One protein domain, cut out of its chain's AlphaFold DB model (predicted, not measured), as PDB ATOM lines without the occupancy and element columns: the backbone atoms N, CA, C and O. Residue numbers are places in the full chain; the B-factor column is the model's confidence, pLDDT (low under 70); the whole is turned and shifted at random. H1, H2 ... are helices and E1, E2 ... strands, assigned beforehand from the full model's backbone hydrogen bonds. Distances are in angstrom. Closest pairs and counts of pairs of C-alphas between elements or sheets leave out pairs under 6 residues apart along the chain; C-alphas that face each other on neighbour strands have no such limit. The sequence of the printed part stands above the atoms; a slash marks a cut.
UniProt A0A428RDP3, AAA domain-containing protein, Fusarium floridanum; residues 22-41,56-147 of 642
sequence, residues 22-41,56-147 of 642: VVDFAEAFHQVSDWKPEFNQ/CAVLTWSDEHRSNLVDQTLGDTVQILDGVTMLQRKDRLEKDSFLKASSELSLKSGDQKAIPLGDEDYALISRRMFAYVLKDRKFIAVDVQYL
ATOM      1  N   VAL A  22     164.895 194.749 175.271       94.50
ATOM      2  CA  VAL A  22     165.325 194.912 176.666       94.50
ATOM      3  C   VAL A  22     164.128 195.345 177.497       94.50
ATOM      4  O   VAL A  22     163.510 196.368 177.216       94.50
ATOM      5  N   VAL A  23     163.788 194.560 178.515       93.12
ATOM      6  CA  VAL A  23     162.685 194.867 179.428       93.12
ATOM      7  C   VAL A  23     163.213 195.769 180.538       93.12
ATOM      8  O   VAL A  23     163.958 195.318 181.405       93.12
ATOM      9  N   ASP A  24     162.824 197.040 180.503       92.44
ATOM     10  CA  ASP A  24     163.205 198.040 181.498       92.44
ATOM     11  C   ASP A  24     162.023 198.977 181.761       92.44
ATOM     12  O   ASP A  24     161.784 199.946 181.040       92.44
ATOM     13  N   PHE A  25     161.249 198.654 182.796       89.50
ATOM     14  CA  PHE A  25     160.075 199.435 183.176       89.50
ATOM     15  C   PHE A  25     160.445 200.830 183.685       89.50
ATOM     16  O   PHE A  25     159.683 201.770 183.473       89.50
ATOM     17  N   ALA A  26     161.592 200.983 184.354       89.75
ATOM     18  CA  ALA A  26     161.990 202.267 184.917       89.75
ATOM     19  C   ALA A  26     162.266 203.276 183.799       89.75
ATOM     20  O   ALA A  26     161.729 204.384 183.823       89.75
ATOM     21  N   GLU A  27     163.029 202.859 182.790       92.69
ATOM     22  CA  GLU A  27     163.303 203.683 181.614       92.69
ATOM     23  C   GLU A  27     162.062 203.863 180.734       92.69
ATOM     24  O   GLU A  27     161.775 204.982 180.306       92.69
ATOM     25  N   ALA A  28     161.256 202.811 180.541       92.00
ATOM     26  CA  ALA A  28     160.012 202.915 179.782       92.00
ATOM     27  C   ALA A  28     159.056 203.955 180.387       92.00
ATOM     28  O   ALA A  28     158.497 204.772 179.660       92.00
ATOM     29  N   PHE A  29     158.891 203.967 181.713       89.75
ATOM     30  CA  PHE A  29     158.049 204.938 182.416       89.75
ATOM     31  C   PHE A  29     158.666 206.331 182.488       89.75
ATOM     32  O   PHE A  29     157.935 207.313 182.604       89.75
ATOM     33  N   HIS A  30     159.994 206.441 182.445       88.88
ATOM     34  CA  HIS A  30     160.652 207.738 182.355       88.88
ATOM     35  C   HIS A  30     160.415 208.380 180.984       88.88
ATOM     36  O   HIS A  30     160.095 209.564 180.907       88.88
ATOM     37  N   GLN A  31     160.524 207.592 179.911       86.75
ATOM     38  CA  GLN A  31     160.335 208.078 178.547       86.75
ATOM     39  C   GLN A  31     158.856 208.232 178.169       86.75
ATOM     40  O   GLN A  31     158.501 209.149 177.429       86.75
ATOM     41  N   VAL A  32     157.991 207.353 178.681       86.31
ATOM     42  CA  VAL A  32     156.544 207.375 178.456       86.31
ATOM     43  C   VAL A  32     155.825 207.326 179.803       86.31
ATOM     44  O   VAL A  32     155.402 206.270 180.276       86.31
ATOM     45  N   SER A  33     155.678 208.495 180.432       84.06
ATOM     46  CA  SER A  33     155.053 208.641 181.755       84.06
ATOM     47  C   SER A  33     153.653 208.040 181.833       84.06
ATOM     48  O   SER A  33     153.306 207.447 182.849       84.06
ATOM     49  N   ASP A  34     152.884 208.128 180.747       84.12
ATOM     50  CA  ASP A  34     151.501 207.642 180.658       84.12
ATOM     51  C   ASP A  34     151.390 206.113 180.777       84.12
ATOM     52  O   ASP A  34     150.310 205.578 181.016       84.12
ATOM     53  N   TRP A  35     152.491 205.384 180.576       84.75
ATOM     54  CA  TRP A  35     152.525 203.933 180.763       84.75
ATOM     55  C   TRP A  35     152.730 203.529 182.213       84.75
ATOM     56  O   TRP A  35     152.469 202.373 182.559       84.75
ATOM     57  N   LYS A  36     153.200 204.453 183.057       82.50
ATOM     58  CA  LYS A  36     153.376 204.190 184.475       82.50
ATOM     59  C   LYS A  36     151.997 203.963 185.093       82.50
ATOM     60  O   LYS A  36     151.164 204.865 185.050       82.50
ATOM     61  N   PRO A  37     151.739 202.789 185.687       73.25
ATOM     62  CA  PRO A  37     150.457 202.538 186.315       73.25
ATOM     63  C   PRO A  37     150.274 203.486 187.503       73.25
ATOM     64  O   PRO A  37     151.116 203.554 188.403       73.25
ATOM     65  N   GLU A  38     149.154 204.200 187.524       64.62
ATOM     66  CA  GLU A  38     148.706 204.932 188.702       64.62
ATOM     67  C   GLU A  38     148.023 203.947 189.652       64.62
ATOM     68  O   GLU A  38     146.808 203.756 189.640       64.62
ATOM     69  N   PHE A  39     148.815 203.256 190.472       56.41
ATOM     70  CA  PHE A  39     148.244 202.415 191.516       56.41
ATOM     71  C   PHE A  39     147.637 203.298 192.611       56.41
ATOM     72  O   PHE A  39     148.350 203.842 193.447       56.41
ATOM     73  N   ASN A  40     146.306 203.384 192.609       51.62
ATOM     74  CA  ASN A  40     145.455 203.785 193.729       51.62
ATOM     75  C   ASN A  40     145.884 205.071 194.443       51.62
ATOM     76  O   ASN A  40     146.460 205.033 195.535       51.62
ATOM     77  N   GLN A  41     145.484 206.221 193.901       50.34
ATOM     78  CA  GLN A  41     145.284 207.373 194.775       50.34
ATOM     79  C   GLN A  41     144.245 206.972 195.828       50.34
ATOM     80  O   GLN A  41     143.173 206.471 195.490       50.34
ATOM     81  N   CYS A  56     132.834 200.635 175.144       60.34
ATOM     82  CA  CYS A  56     133.372 199.592 174.286       60.34
ATOM     83  C   CYS A  56     132.269 198.608 173.871       60.34
ATOM     84  O   CYS A  56     131.781 197.809 174.666       60.34
ATOM     85  N   ALA A  57     131.873 198.649 172.599       70.56
ATOM     86  CA  ALA A  57     130.872 197.729 172.080       70.56
ATOM     87  C   ALA A  57     131.466 196.325 171.885       70.56
ATOM     88  O   ALA A  57     132.432 196.148 171.135       70.56
ATOM     89  N   VAL A  58     130.849 195.319 172.502       76.75
ATOM     90  CA  VAL A  58     131.193 193.915 172.272       76.75
ATOM     91  C   VAL A  58     130.512 193.461 170.985       76.75
ATOM     92  O   VAL A  58     129.288 193.491 170.857       76.75
ATOM     93  N   LEU A  59     131.329 193.064 170.008       83.88
ATOM     94  CA  LEU A  59     130.877 192.604 168.697       83.88
ATOM     95  C   LEU A  59     130.899 191.077 168.641       83.88
ATOM     96  O   LEU A  59     131.969 190.468 168.704       83.88
ATOM     97  N   THR A  60     129.731 190.469 168.455       83.00
ATOM     98  CA  THR A  60     129.590 189.020 168.281       83.00
ATOM     99  C   THR A  60     129.432 188.697 166.804       83.00
ATOM    100  O   THR A  60     128.593 189.277 166.118       83.00
ATOM    101  N   TRP A  61     130.220 187.746 166.308       87.00
ATOM    102  CA  TRP A  61     130.226 187.339 164.902       87.00
ATOM    103  C   TRP A  61     129.747 185.895 164.751       87.00
ATOM    104  O   TRP A  61     129.896 185.094 165.671       87.00
ATOM    105  N   SER A  62     129.178 185.552 163.593       88.62
ATOM    106  CA  SER A  62     128.630 184.210 163.328       88.62
ATOM    107  C   SER A  62     129.688 183.117 163.194       88.62
ATOM    108  O   SER A  62     129.355 181.935 163.221       88.62
ATOM    109  N   ASP A  63     130.942 183.511 162.993       82.25
ATOM    110  CA  ASP A  63     132.049 182.640 162.623       82.25
ATOM    111  C   ASP A  63     133.399 183.294 162.953       82.25
ATOM    112  O   ASP A  63     133.502 184.514 163.116       82.25
ATOM    113  N   GLU A  64     134.452 182.475 163.013       76.44
ATOM    114  CA  GLU A  64     135.822 182.910 163.322       76.44
ATOM    115  C   GLU A  64     136.399 183.891 162.291       76.44
ATOM    116  O   GLU A  64     137.249 184.717 162.631       76.44
ATOM    117  N   HIS A  65     135.917 183.853 161.046       82.75
ATOM    118  CA  HIS A  65     136.344 184.772 159.990       82.75
ATOM    119  C   HIS A  65     135.645 186.133 160.063       82.75
ATOM    120  O   HIS A  65     135.960 187.015 159.264       82.75
ATOM    121  N   ARG A  66     134.744 186.330 161.039       81.75
ATOM    122  CA  ARG A  66     133.985 187.570 161.234       81.75
ATOM    123  C   ARG A  66     133.210 187.959 159.972       81.75
ATOM    124  O   ARG A  66     133.184 189.121 159.578       81.75
ATOM    125  N   SER A  67     132.591 186.974 159.324       80.12
ATOM    126  CA  SER A  67     131.911 187.173 158.039       80.12
ATOM    127  C   SER A  67     130.621 187.976 158.182       80.12
ATOM    128  O   SER A  67     130.345 188.850 157.362       80.12
ATOM    129  N   ASN A  68     129.832 187.694 159.224       81.19
ATOM    130  CA  ASN A  68     128.611 188.430 159.545       81.19
ATOM    131  C   ASN A  68     128.577 188.811 161.027       81.19
ATOM    132  O   ASN A  68     128.762 187.967 161.908       81.19
ATOM    133  N   LEU A  69     128.320 190.092 161.291       83.25
ATOM    134  CA  LEU A  69     128.089 190.602 162.637       83.25
ATOM    135  C   LEU A  69     126.687 190.170 163.078       83.25
ATOM    136  O   LEU A  69     125.697 190.517 162.435       83.25
ATOM    137  N   VAL A  70     126.620 189.383 164.146       84.44
ATOM    138  CA  VAL A  70     125.375 188.838 164.703       84.44
ATOM    139  C   VAL A  70     124.778 189.804 165.712       84.44
ATOM    140  O   VAL A  70     123.566 189.999 165.721       84.44
ATOM    141  N   ASP A  71     125.624 190.401 166.547       79.81
ATOM    142  CA  ASP A  71     125.185 191.283 167.617       79.81
ATOM    143  C   ASP A  71     126.245 192.339 167.952       79.81
ATOM    144  O   ASP A  71     127.450 192.100 167.832       79.81
ATOM    145  N   GLN A  72     125.772 193.505 168.378       78.25
ATOM    146  CA  GLN A  72     126.581 194.583 168.925       78.25
ATOM    147  C   GLN A  72     125.941 195.000 170.245       78.25
ATOM    148  O   GLN A  72     125.038 195.837 170.271       78.25
ATOM    149  N   THR A  73     126.429 194.423 171.337       71.25
ATOM    150  CA  THR A  73     125.978 194.798 172.674       71.25
ATOM    151  C   THR A  73     126.876 195.918 173.203       71.25
ATOM    152  O   THR A  73     128.090 195.760 173.337       71.25
ATOM    153  N   LEU A  74     126.272 197.076 173.472       60.56
ATOM    154  CA  LEU A  74     126.804 198.075 174.399       60.56
ATOM    155  C   LEU A  74     126.293 197.685 175.781       60.56
ATOM    156  O   LEU A  74     125.080 197.563 175.948       60.56
ATOM    157  N   GLY A  75     127.186 197.479 176.740       56.75
ATOM    158  CA  GLY A  75     126.756 197.201 178.108       56.75
ATOM    159  C   GLY A  75     127.564 196.120 178.786       56.75
ATOM    160  O   GLY A  75     126.988 195.141 179.254       56.75
ATOM    161  N   ASP A  76     128.879 196.309 178.862       59.22
ATOM    162  CA  ASP A  76     129.557 195.816 180.055       59.22
ATOM    163  C   ASP A  76     129.505 196.937 181.091       59.22
ATOM    164  O   ASP A  76     129.730 198.101 180.769       59.22
ATOM    165  N   THR A  77     129.125 196.623 182.319       64.44
ATOM    166  CA  THR A  77     129.039 197.619 183.387       64.44
ATOM    167  C   THR A  77     130.428 197.774 183.998       64.44
ATOM    168  O   THR A  77     130.941 196.848 184.630       64.44
ATOM    169  N   VAL A  78     131.068 198.929 183.809       64.12
ATOM    170  CA  VAL A  78     132.372 199.213 184.415       64.12
ATOM    171  C   VAL A  78     132.143 199.755 185.813       64.12
ATOM    172  O   VAL A  78     131.585 200.835 186.005       64.12
ATOM    173  N   GLN A  79     132.618 199.013 186.808       64.94
ATOM    174  CA  GLN A  79     132.628 199.491 188.182       64.94
ATOM    175  C   GLN A  79     133.637 200.642 188.308       64.94
ATOM    176  O   GLN A  79     134.848 200.421 188.275       64.94
ATOM    177  N   ILE A  80     133.140 201.868 188.474       65.19
ATOM    178  CA  ILE A  80     133.963 203.073 188.663       65.19
ATOM    179  C   ILE A  80     134.460 203.153 190.111       65.19
ATOM    180  O   ILE A  80     135.603 203.532 190.370       65.19
ATOM    181  N   LEU A  81     133.612 202.754 191.065       61.81
ATOM    182  CA  LEU A  81     133.938 202.705 192.491       61.81
ATOM    183  C   LEU A  81     133.489 201.376 193.094       61.81
ATOM    184  O   LEU A  81     132.299 201.086 193.144       61.81
ATOM    185  N   ASP A  82     134.434 200.586 193.602       61.62
ATOM    186  CA  ASP A  82     134.206 199.234 194.142       61.62
ATOM    187  C   ASP A  82     133.452 199.196 195.488       61.62
ATOM    188  O   ASP A  82     133.167 198.120 196.018       61.62
ATOM    189  N   GLY A  83     133.143 200.361 196.070       59.75
ATOM    190  CA  GLY A  83     132.473 200.480 197.363       59.75
ATOM    191  C   GLY A  83     133.260 199.868 198.530       59.75
ATOM    192  O   GLY A  83     132.694 199.682 199.612       59.75
ATOM    193  N   VAL A  84     134.546 199.538 198.345       61.12
ATOM    194  CA  VAL A  84     135.387 198.942 199.383       61.12
ATOM    195  C   VAL A  84     135.891 200.053 200.294       61.12
ATOM    196  O   VAL A  84     136.707 200.891 199.913       61.12
ATOM    197  N   THR A  85     135.430 200.047 201.548       65.69
ATOM    198  CA  THR A  85     135.914 201.017 202.540       65.69
ATOM    199  C   THR A  85     137.432 200.927 202.695       65.69
ATOM    200  O   THR A  85     138.006 199.838 202.665       65.69
ATOM    201  N   MET A  86     138.088 202.061 202.958       64.06
ATOM    202  CA  MET A  86     139.535 202.105 203.212       64.06
ATOM    203  C   MET A  86     139.989 201.096 204.279       64.06
ATOM    204  O   MET A  86     141.069 200.522 204.157       64.06
ATOM    205  N   LEU A  87     139.154 200.841 205.293       67.06
ATOM    206  CA  LEU A  87     139.425 199.846 206.330       67.06
ATOM    207  C   LEU A  87     139.379 198.416 205.774       67.06
ATOM    208  O   LEU A  87     140.333 197.674 205.948       67.06
ATOM    209  N   GLN A  88     138.320 198.044 205.049       70.12
ATOM    210  CA  GLN A  88     138.219 196.716 204.431       70.12
ATOM    211  C   GLN A  88     139.305 196.488 203.380       70.12
ATOM    212  O   GLN A  88     139.822 195.380 203.262       70.12
ATOM    213  N   ARG A  89     139.665 197.531 202.627       69.94
ATOM    214  CA  ARG A  89     140.763 197.485 201.666       69.94
ATOM    215  C   ARG A  89     142.084 197.228 202.375       69.94
ATOM    216  O   ARG A  89     142.807 196.326 201.975       69.94
ATOM    217  N   LYS A  90     142.371 197.976 203.443       70.19
ATOM    218  CA  LYS A  90     143.558 197.774 204.275       70.19
ATOM    219  C   LYS A  90     143.586 196.364 204.873       70.19
ATOM    220  O   LYS A  90     144.579 195.671 204.699       70.19
ATOM    221  N   ASP A  91     142.484 195.899 205.456       74.50
ATOM    222  CA  ASP A  91     142.368 194.550 206.028       74.50
ATOM    223  C   ASP A  91     142.579 193.445 204.981       74.50
ATOM    224  O   ASP A  91     143.106 192.381 205.298       74.50
ATOM    225  N   ARG A  92     142.142 193.661 203.733       74.25
ATOM    226  CA  ARG A  92     142.358 192.724 202.618       74.25
ATOM    227  C   ARG A  92     143.805 192.760 202.127       74.25
ATOM    228  O   ARG A  92     144.399 191.699 201.975       74.25
ATOM    229  N   LEU A  93     144.383 193.951 201.960       70.88
ATOM    230  CA  LEU A  93     145.793 194.136 201.594       70.88
ATOM    231  C   LEU A  93     146.748 193.552 202.645       70.88
ATOM    232  O   LEU A  93     147.817 193.076 202.292       70.88
ATOM    233  N   GLU A  94     146.374 193.558 203.928       70.38
ATOM    234  CA  GLU A  94     147.168 192.951 205.006       70.38
ATOM    235  C   GLU A  94     147.118 191.414 205.017       70.38
ATOM    236  O   GLU A  94     148.033 190.778 205.554       70.38
ATOM    237  N   LYS A  95     146.063 190.816 204.444       77.88
ATOM    238  CA  LYS A  95     145.861 189.359 204.367       77.88
ATOM    239  C   LYS A  95     146.442 188.747 203.101       77.88
ATOM    240  O   LYS A  95     146.930 187.622 203.153       77.88
ATOM    241  N   ASP A  96     146.354 189.463 201.988       75.62
ATOM    242  CA  ASP A  96     146.853 189.002 200.701       75.62
ATOM    243  C   ASP A  96     148.386 189.060 200.671       75.62
ATOM    244  O   ASP A  96     148.990 190.123 200.818       75.62
ATOM    245  N   SER A  97     149.029 187.903 200.511       72.88
ATOM    246  CA  SER A  97     150.488 187.797 200.535       72.88
ATOM    247  C   SER A  97     151.158 188.554 199.391       72.88
ATOM    248  O   SER A  97     152.214 189.151 199.606       72.88
ATOM    249  N   PHE A  98     150.547 188.560 198.205       70.69
ATOM    250  CA  PHE A  98     151.078 189.211 197.012       70.69
ATOM    251  C   PHE A  98     150.980 190.735 197.130       70.69
ATOM    252  O   PHE A  98     151.976 191.443 196.962       70.69
ATOM    253  N   LEU A  99     149.810 191.256 197.495       70.56
ATOM    254  CA  LEU A  99     149.576 192.692 197.636       70.56
ATOM    255  C   LEU A  99     150.306 193.283 198.844       70.56
ATOM    256  O   LEU A  99     150.813 194.403 198.758       70.56
ATOM    257  N   LYS A 100     150.429 192.530 199.943       69.94
ATOM    258  CA  LYS A 100     151.265 192.917 201.084       69.94
ATOM    259  C   LYS A 100     152.730 193.026 200.680       69.94
ATOM    260  O   LYS A 100     153.360 194.046 200.950       69.94
ATOM    261  N   ALA A 101     153.256 192.013 199.991       67.44
ATOM    262  CA  ALA A 101     154.626 192.039 199.503       67.44
ATOM    263  C   ALA A 101     154.844 193.195 198.515       67.44
ATOM    264  O   ALA A 101     155.802 193.947 198.668       67.44
ATOM    265  N   SER A 102     153.921 193.409 197.572       65.19
ATOM    266  CA  SER A 102     153.946 194.521 196.611       65.19
ATOM    267  C   SER A 102     153.936 195.898 197.298       65.19
ATOM    268  O   SER A 102     154.752 196.767 196.981       65.19
ATOM    269  N   SER A 103     153.081 196.087 198.309       62.19
ATOM    270  CA  SER A 103     153.027 197.322 199.101       62.19
ATOM    271  C   SER A 103     154.298 197.547 199.924       62.19
ATOM    272  O   SER A 103     154.734 198.689 200.069       62.19
ATOM    273  N   GLU A 104     154.896 196.494 200.483       63.50
ATOM    274  CA  GLU A 104     156.149 196.578 201.241       63.50
ATOM    275  C   GLU A 104     157.360 196.854 200.329       63.50
ATOM    276  O   GLU A 104     158.259 197.607 200.721       63.50
ATOM    277  N   LEU A 105     157.350 196.310 199.107       61.00
ATOM    278  CA  LEU A 105     158.343 196.543 198.050       61.00
ATOM    279  C   LEU A 105     158.320 197.981 197.532       61.00
ATOM    280  O   LEU A 105     159.376 198.580 197.344       61.00
ATOM    281  N   SER A 106     157.130 198.569 197.364       55.12
ATOM    282  CA  SER A 106     156.975 199.971 196.945       55.12
ATOM    283  C   SER A 106     157.600 200.965 197.941       55.12
ATOM    284  O   SER A 106     158.012 202.060 197.558       55.12
ATOM    285  N   LEU A 107     157.726 200.573 199.215       48.75
ATOM    286  CA  LEU A 107     158.225 201.418 200.305       48.75
ATOM    287  C   LEU A 107     159.722 201.248 200.605       48.75
ATOM    288  O   LEU A 107     160.297 202.079 201.311       48.75
ATOM    289  N   LYS A 108     160.375 200.190 200.109       49.06
ATOM    290  CA  LYS A 108     161.784 199.896 200.404       49.06
ATOM    291  C   LYS A 108     162.602 199.954 199.117       49.06
ATOM    292  O   LYS A 108     162.410 199.161 198.209       49.06
ATOM    293  N   SER A 109     163.546 200.888 199.030       42.47
ATOM    294  CA  SER A 109     164.519 200.952 197.933       42.47
ATOM    295  C   SER A 109     165.718 200.065 198.273       42.47
ATOM    296  O   SER A 109     166.602 200.469 199.024       42.47
ATOM    297  N   GLY A 110     165.734 198.833 197.773       50.03
ATOM    298  CA  GLY A 110     166.841 197.900 197.979       50.03
ATOM    299  C   GLY A 110     166.617 196.572 197.266       50.03
ATOM    300  O   GLY A 110     165.472 196.226 196.984       50.03
ATOM    301  N   ASP A 111     167.721 195.874 196.993       48.97
ATOM    302  CA  ASP A 111     167.825 194.596 196.277       48.97
ATOM    303  C   ASP A 111     166.966 193.529 196.978       48.97
ATOM    304  O   ASP A 111     167.349 192.939 197.994       48.97
ATOM    305  N   GLN A 112     165.724 193.381 196.521       55.56
ATOM    306  CA  GLN A 112     164.702 192.607 197.215       55.56
ATOM    307  C   GLN A 112     164.482 191.275 196.518       55.56
ATOM    308  O   GLN A 112     164.310 191.202 195.303       55.56
ATOM    309  N   LYS A 113     164.471 190.209 197.326       55.56
ATOM    310  CA  LYS A 113     164.076 188.868 196.892       55.56
ATOM    311  C   LYS A 113     162.722 188.963 196.191       55.56
ATOM    312  O   LYS A 113     161.798 189.551 196.750       55.56
ATOM    313  N   ALA A 114     162.638 188.394 194.989       60.44
ATOM    314  CA  ALA A 114     161.404 188.313 194.221       60.44
ATOM    315  C   ALA A 114     160.250 187.825 195.112       60.44
ATOM    316  O   ALA A 114     160.440 186.903 195.912       60.44
ATOM    317  N   ILE A 115     159.078 188.456 194.983       68.88
ATOM    318  CA  ILE A 115     157.859 187.974 195.637       68.88
ATOM    319  C   ILE A 115     157.637 186.541 195.138       68.88
ATOM    320  O   ILE A 115     157.580 186.350 193.922       68.88
ATOM    321  N   PRO A 116     157.556 185.529 196.017       68.81
ATOM    322  CA  PRO A 116     157.140 184.204 195.588       68.81
ATOM    323  C   PRO A 116     155.679 184.300 195.134       68.81
ATOM    324  O   PRO A 116     154.804 184.573 195.951       68.81
ATOM    325  N   LEU A 117     155.450 184.136 193.832       73.56
ATOM    326  CA  LEU A 117     154.121 184.148 193.222       73.56
ATOM    327  C   LEU A 117     153.540 182.732 193.250       73.56
ATOM    328  O   LEU A 117     154.241 181.775 192.916       73.56
ATOM    329  N   GLY A 118     152.283 182.602 193.664       79.38
ATOM    330  CA  GLY A 118     151.485 181.399 193.445       79.38
ATOM    331  C   GLY A 118     150.883 181.365 192.038       79.38
ATOM    332  O   GLY A 118     150.865 182.375 191.336       79.38
ATOM    333  N   ASP A 119     150.343 180.212 191.639       80.56
ATOM    334  CA  ASP A 119     149.754 180.026 190.303       80.56
ATOM    335  C   ASP A 119     148.608 181.017 190.015       80.56
ATOM    336  O   ASP A 119     148.507 181.561 188.916       80.56
ATOM    337  N   GLU A 120     147.790 181.317 191.028       80.50
ATOM    338  CA  GLU A 120     146.672 182.266 190.935       80.50
ATOM    339  C   GLU A 120     147.137 183.729 190.816       80.50
ATOM    340  O   GLU A 120     146.456 184.553 190.206       80.50
ATOM    341  N   ASP A 121     148.323 184.066 191.341       78.56
ATOM    342  CA  ASP A 121     148.855 185.432 191.278       78.56
ATOM    343  C   ASP A 121     149.207 185.819 189.835       78.56
ATOM    344  O   ASP A 121     149.102 186.988 189.456       78.56
ATOM    345  N   TYR A 122     149.569 184.842 188.990       76.56
ATOM    346  CA  TYR A 122     149.835 185.087 187.571       76.56
ATOM    347  C   TYR A 122     148.599 185.587 186.817       76.56
ATOM    348  O   TYR A 122     148.755 186.347 185.861       76.56
ATOM    349  N   ALA A 123     147.384 185.235 187.255       78.62
ATOM    350  CA  ALA A 123     146.147 185.735 186.654       78.62
ATOM    351  C   ALA A 123     145.944 187.246 186.877       78.62
ATOM    352  O   ALA A 123     145.224 187.891 186.117       78.62
ATOM    353  N   LEU A 124     146.596 187.821 187.895       75.62
ATOM    354  CA  LEU A 124     146.544 189.251 188.210       75.62
ATOM    355  C   LEU A 124     147.600 190.068 187.451       75.62
ATOM    356  O   LEU A 124     147.552 191.301 187.454       75.62
ATOM    357  N   ILE A 125     148.569 189.408 186.811       77.44
ATOM    358  CA  ILE A 125     149.647 190.077 186.086       77.44
ATOM    359  C   ILE A 125     149.170 190.443 184.682       77.44
ATOM    360  O   ILE A 125     148.620 189.638 183.935       77.44
ATOM    361  N   SER A 126     149.431 191.690 184.298       80.56
ATOM    362  CA  SER A 126     149.164 192.164 182.945       80.56
ATOM    363  C   SER A 126     149.927 191.334 181.907       80.56
ATOM    364  O   SER A 126     151.145 191.186 181.979       80.56
ATOM    365  N   ARG A 127     149.221 190.902 180.858       85.38
ATOM    366  CA  ARG A 127     149.812 190.293 179.651       85.38
ATOM    367  C   ARG A 127     150.701 191.265 178.854       85.38
ATOM    368  O   ARG A 127     151.426 190.853 177.952       85.38
ATOM    369  N   ARG A 128     150.646 192.562 179.168       86.69
ATOM    370  CA  ARG A 128     151.459 193.618 178.555       86.69
ATOM    371  C   ARG A 128     152.729 193.874 179.359       86.69
ATOM    372  O   ARG A 128     152.650 194.136 180.558       86.69
ATOM    373  N   MET A 129     153.857 193.925 178.664       89.69
ATOM    374  CA  MET A 129     155.167 194.305 179.190       89.69
ATOM    375  C   MET A 129     155.727 195.480 178.385       89.69
ATOM    376  O   MET A 129     155.417 195.620 177.206       89.69
ATOM    377  N   PHE A 130     156.530 196.343 179.006       91.81
ATOM    378  CA  PHE A 130     157.170 197.453 178.301       91.81
ATOM    379  C   PHE A 130     158.629 197.120 178.041       91.81
ATOM    380  O   PHE A 130     159.366 196.756 178.958       91.81
ATOM    381  N   ALA A 131     159.035 197.219 176.782       93.56
ATOM    382  CA  ALA A 131     160.368 196.829 176.369       93.56
ATOM    383  C   ALA A 131     160.917 197.780 175.310       93.56
ATOM    384  O   ALA A 131     160.170 198.352 174.517       93.56
ATOM    385  N   TYR A 132     162.233 197.941 175.305       94.88
ATOM    386  CA  TYR A 132     162.966 198.676 174.293       94.88
ATOM    387  C   TYR A 132     163.344 197.750 173.143       94.88
ATOM    388  O   TYR A 132     164.049 196.761 173.347       94.88
ATOM    389  N   VAL A 133     162.912 198.076 171.928       93.75
ATOM    390  CA  VAL A 133     163.302 197.350 170.715       93.75
ATOM    391  C   VAL A 133     164.685 197.815 170.289       93.75
ATOM    392  O   VAL A 133     164.847 198.966 169.893       93.75
ATOM    393  N   LEU A 134     165.694 196.941 170.329       92.56
ATOM    394  CA  LEU A 134     167.079 197.350 170.051       92.56
ATOM    395  C   LEU A 134     167.289 197.812 168.601       92.56
ATOM    396  O   LEU A 134     168.064 198.735 168.363       92.56
ATOM    397  N   LYS A 135     166.597 197.188 167.641       89.62
ATOM    398  CA  LYS A 135     166.699 197.526 166.212       89.62
ATOM    399  C   LYS A 135     165.977 198.830 165.867       89.62
ATOM    400  O   LYS A 135     166.550 199.670 165.179       89.62
ATOM    401  N   ASP A 136     164.762 199.004 166.382       89.19
ATOM    402  CA  ASP A 136     163.921 200.168 166.069       89.19
ATOM    403  C   ASP A 136     164.165 201.348 167.017       89.19
ATOM    404  O   ASP A 136     163.748 202.467 166.731       89.19
ATOM    405  N   ARG A 137     164.862 201.103 168.134       90.44
ATOM    406  CA  ARG A 137     165.279 202.092 169.138       90.44
ATOM    407  C   ARG A 137     164.122 202.885 169.730       90.44
ATOM    408  O   ARG A 137     164.170 204.104 169.874       90.44
ATOM    409  N   LYS A 138     163.061 202.163 170.068       90.44
ATOM    410  CA  LYS A 138     161.857 202.715 170.683       90.44
ATOM    411  C   LYS A 138     161.376 201.791 171.786       90.44
ATOM    412  O   LYS A 138     161.481 200.569 171.668       90.44
ATOM    413  N   PHE A 139     160.812 202.377 172.834       92.62
ATOM    414  CA  PHE A 139     160.003 201.607 173.760       92.62
ATOM    415  C   PHE A 139     158.647 201.294 173.141       92.62
ATOM    416  O   PHE A 139     158.058 202.120 172.440       92.62
ATOM    417  N   ILE A 140     158.152 200.100 173.436       91.25
ATOM    418  CA  ILE A 140     156.849 199.604 173.013       91.25
ATOM    419  C   ILE A 140     156.193 198.813 174.144       91.25
ATOM    420  O   ILE A 140     156.860 198.300 175.045       91.25
ATOM    421  N   ALA A 141     154.878 198.667 174.044       90.38
ATOM    422  CA  ALA A 141     154.120 197.679 174.790       90.38
ATOM    423  C   ALA A 141     154.114 196.357 174.006       90.38
ATOM    424  O   ALA A 141     153.482 196.273 172.955       90.38
ATOM    425  N   VAL A 142     154.809 195.339 174.508       90.75
ATOM    426  CA  VAL A 142     154.804 193.982 173.950       90.75
ATOM    427  C   VAL A 142     153.808 193.093 174.676       90.75
ATOM    428  O   VAL A 142     153.522 193.267 175.862       90.75
ATOM    429  N   ASP A 143     153.303 192.111 173.947       90.00
ATOM    430  CA  ASP A 143     152.513 191.019 174.490       90.00
ATOM    431  C   ASP A 143     153.445 189.872 174.901       90.00
ATOM    432  O   ASP A 143     154.224 189.369 174.088       90.00
ATOM    433  N   VAL A 144     153.358 189.467 176.169       89.56
ATOM    434  CA  VAL A 144     154.224 188.446 176.771       89.56
ATOM    435  C   VAL A 144     154.130 187.098 176.047       89.56
ATOM    436  O   VAL A 144     155.119 186.375 176.014       89.56
ATOM    437  N   GLN A 145     153.003 186.767 175.401       89.31
ATOM    438  CA  GLN A 145     152.861 185.498 174.670       89.31
ATOM    439  C   GLN A 145     153.766 185.385 173.439       89.31
ATOM    440  O   GLN A 145     154.046 184.275 172.993       89.31
ATOM    441  N   TYR A 146     154.208 186.513 172.881       89.75
ATOM    442  CA  TYR A 146     155.079 186.541 171.705       89.75
ATOM    443  C   TYR A 146     156.542 186.832 172.063       89.75
ATOM    444  O   TYR A 146     157.379 186.966 171.169       89.75
ATOM    445  N   LEU A 147     156.866 186.916 173.358       90.38
ATOM    446  CA  LEU A 147     158.242 186.989 173.827       90.38
ATOM    447  C   LEU A 147     158.824 185.583 173.923       90.38
ATOM    448  O   LEU A 147     158.332 184.735 174.660       90.38
TER     449      LEU A 147
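This is residues 22 to 41 and 56 to 147 of the 642 residues of the protein "AAA domain-containing protein" of Fusarium floridanum (UniProt A0A428RDP3). The model is an open, loose shape with two small strand hairpins far from each other: E4 and E5, with the helix H1 packed on them, and E1 and E2 at the other end. From E2 the chain runs along an extended arm, E3, to H2 and H3, with a sharp turn between these two helices; a long loop and the short helix H4 then lead back to E4. The printed part has 112 residues, with four named helices and five named strands in the order H1, E1, E2, E3, H2, H3, H4, E4, E5, and the class is mixed, helices and strands. Each hairpin is an antiparallel sheet of two strands, E1 - E2 and E4 - E5. The whole is loose, with a radius of gyration of the C-alphas of 19.2 A, and spans 55 by 46 by 28 A.

H1 is residues 25 to 31, starting with C-alpha 25 at (160.075, 199.435, 183.176). After the cut come E1, residues 58 to 61, and E2, residues 69 to 73. E3 is residues 77 to 82, 12.0 A long, starting with C-alpha 77 at (129.039, 197.619, 183.387). H2 is residues 86 to 95, 14.3 A, and H3 is residues 97 to 107, 15.7 A. H4 is residues 119 to 124. E4, residues 128 to 133, is 14.7 A long, and E5, residues 138 to 143, is 15.4 A long, ending with C-alpha 143 at (152.513, 191.019, 174.490).

The closest C-alphas of H1 and E4 are those of Phe 25 and Phe 130, 6.0 A apart. Residues 22 to 23 pair antiparallel with residues 131 to 132 of E4. E4 and E5 form a hairpin, with N 131 and O 140 3.0 A apart, within hydrogen-bond range. E1 and E2 form the other hairpin, with N 60 and O 71 2.9 A apart, also within range. E3 pairs with no named strand and is apart from E1 and E2. H2 and H3 only just touch, only at the corner by their link, with 3 pairs of C-alphas within 8 A, the closest those of Leu 93 and Lys 100 at 5.6 A; at 72 degrees they are only just about perpendicular. H3 and H4 are close but not clearly touching, Phe 98 and Asp 121 having the closest C-alphas at 7.2 A. Every O i to N i+4 pair is within hydrogen-bond range in H1 and H2, 6 of 7 in H3 and 0 of 2 in H4, where 3 of 3 O i to N i+3 pairs are.

The C-alphas of Asn 68 and Gly 110 are the two farthest apart, 55.0 A. Residues 42 to 55 are not printed, and C-alphas 41 and 56 are 24.9 A apart across the cut. The link from H3 to H4 is long. Residues 77 to 83, of which 77 to 82 belong to E3, and residues 106 to 112 stand free. The mean pLDDT of the printed part is 75.7; 37 residues are under 70, among them 74 to 87 and 100 to 116.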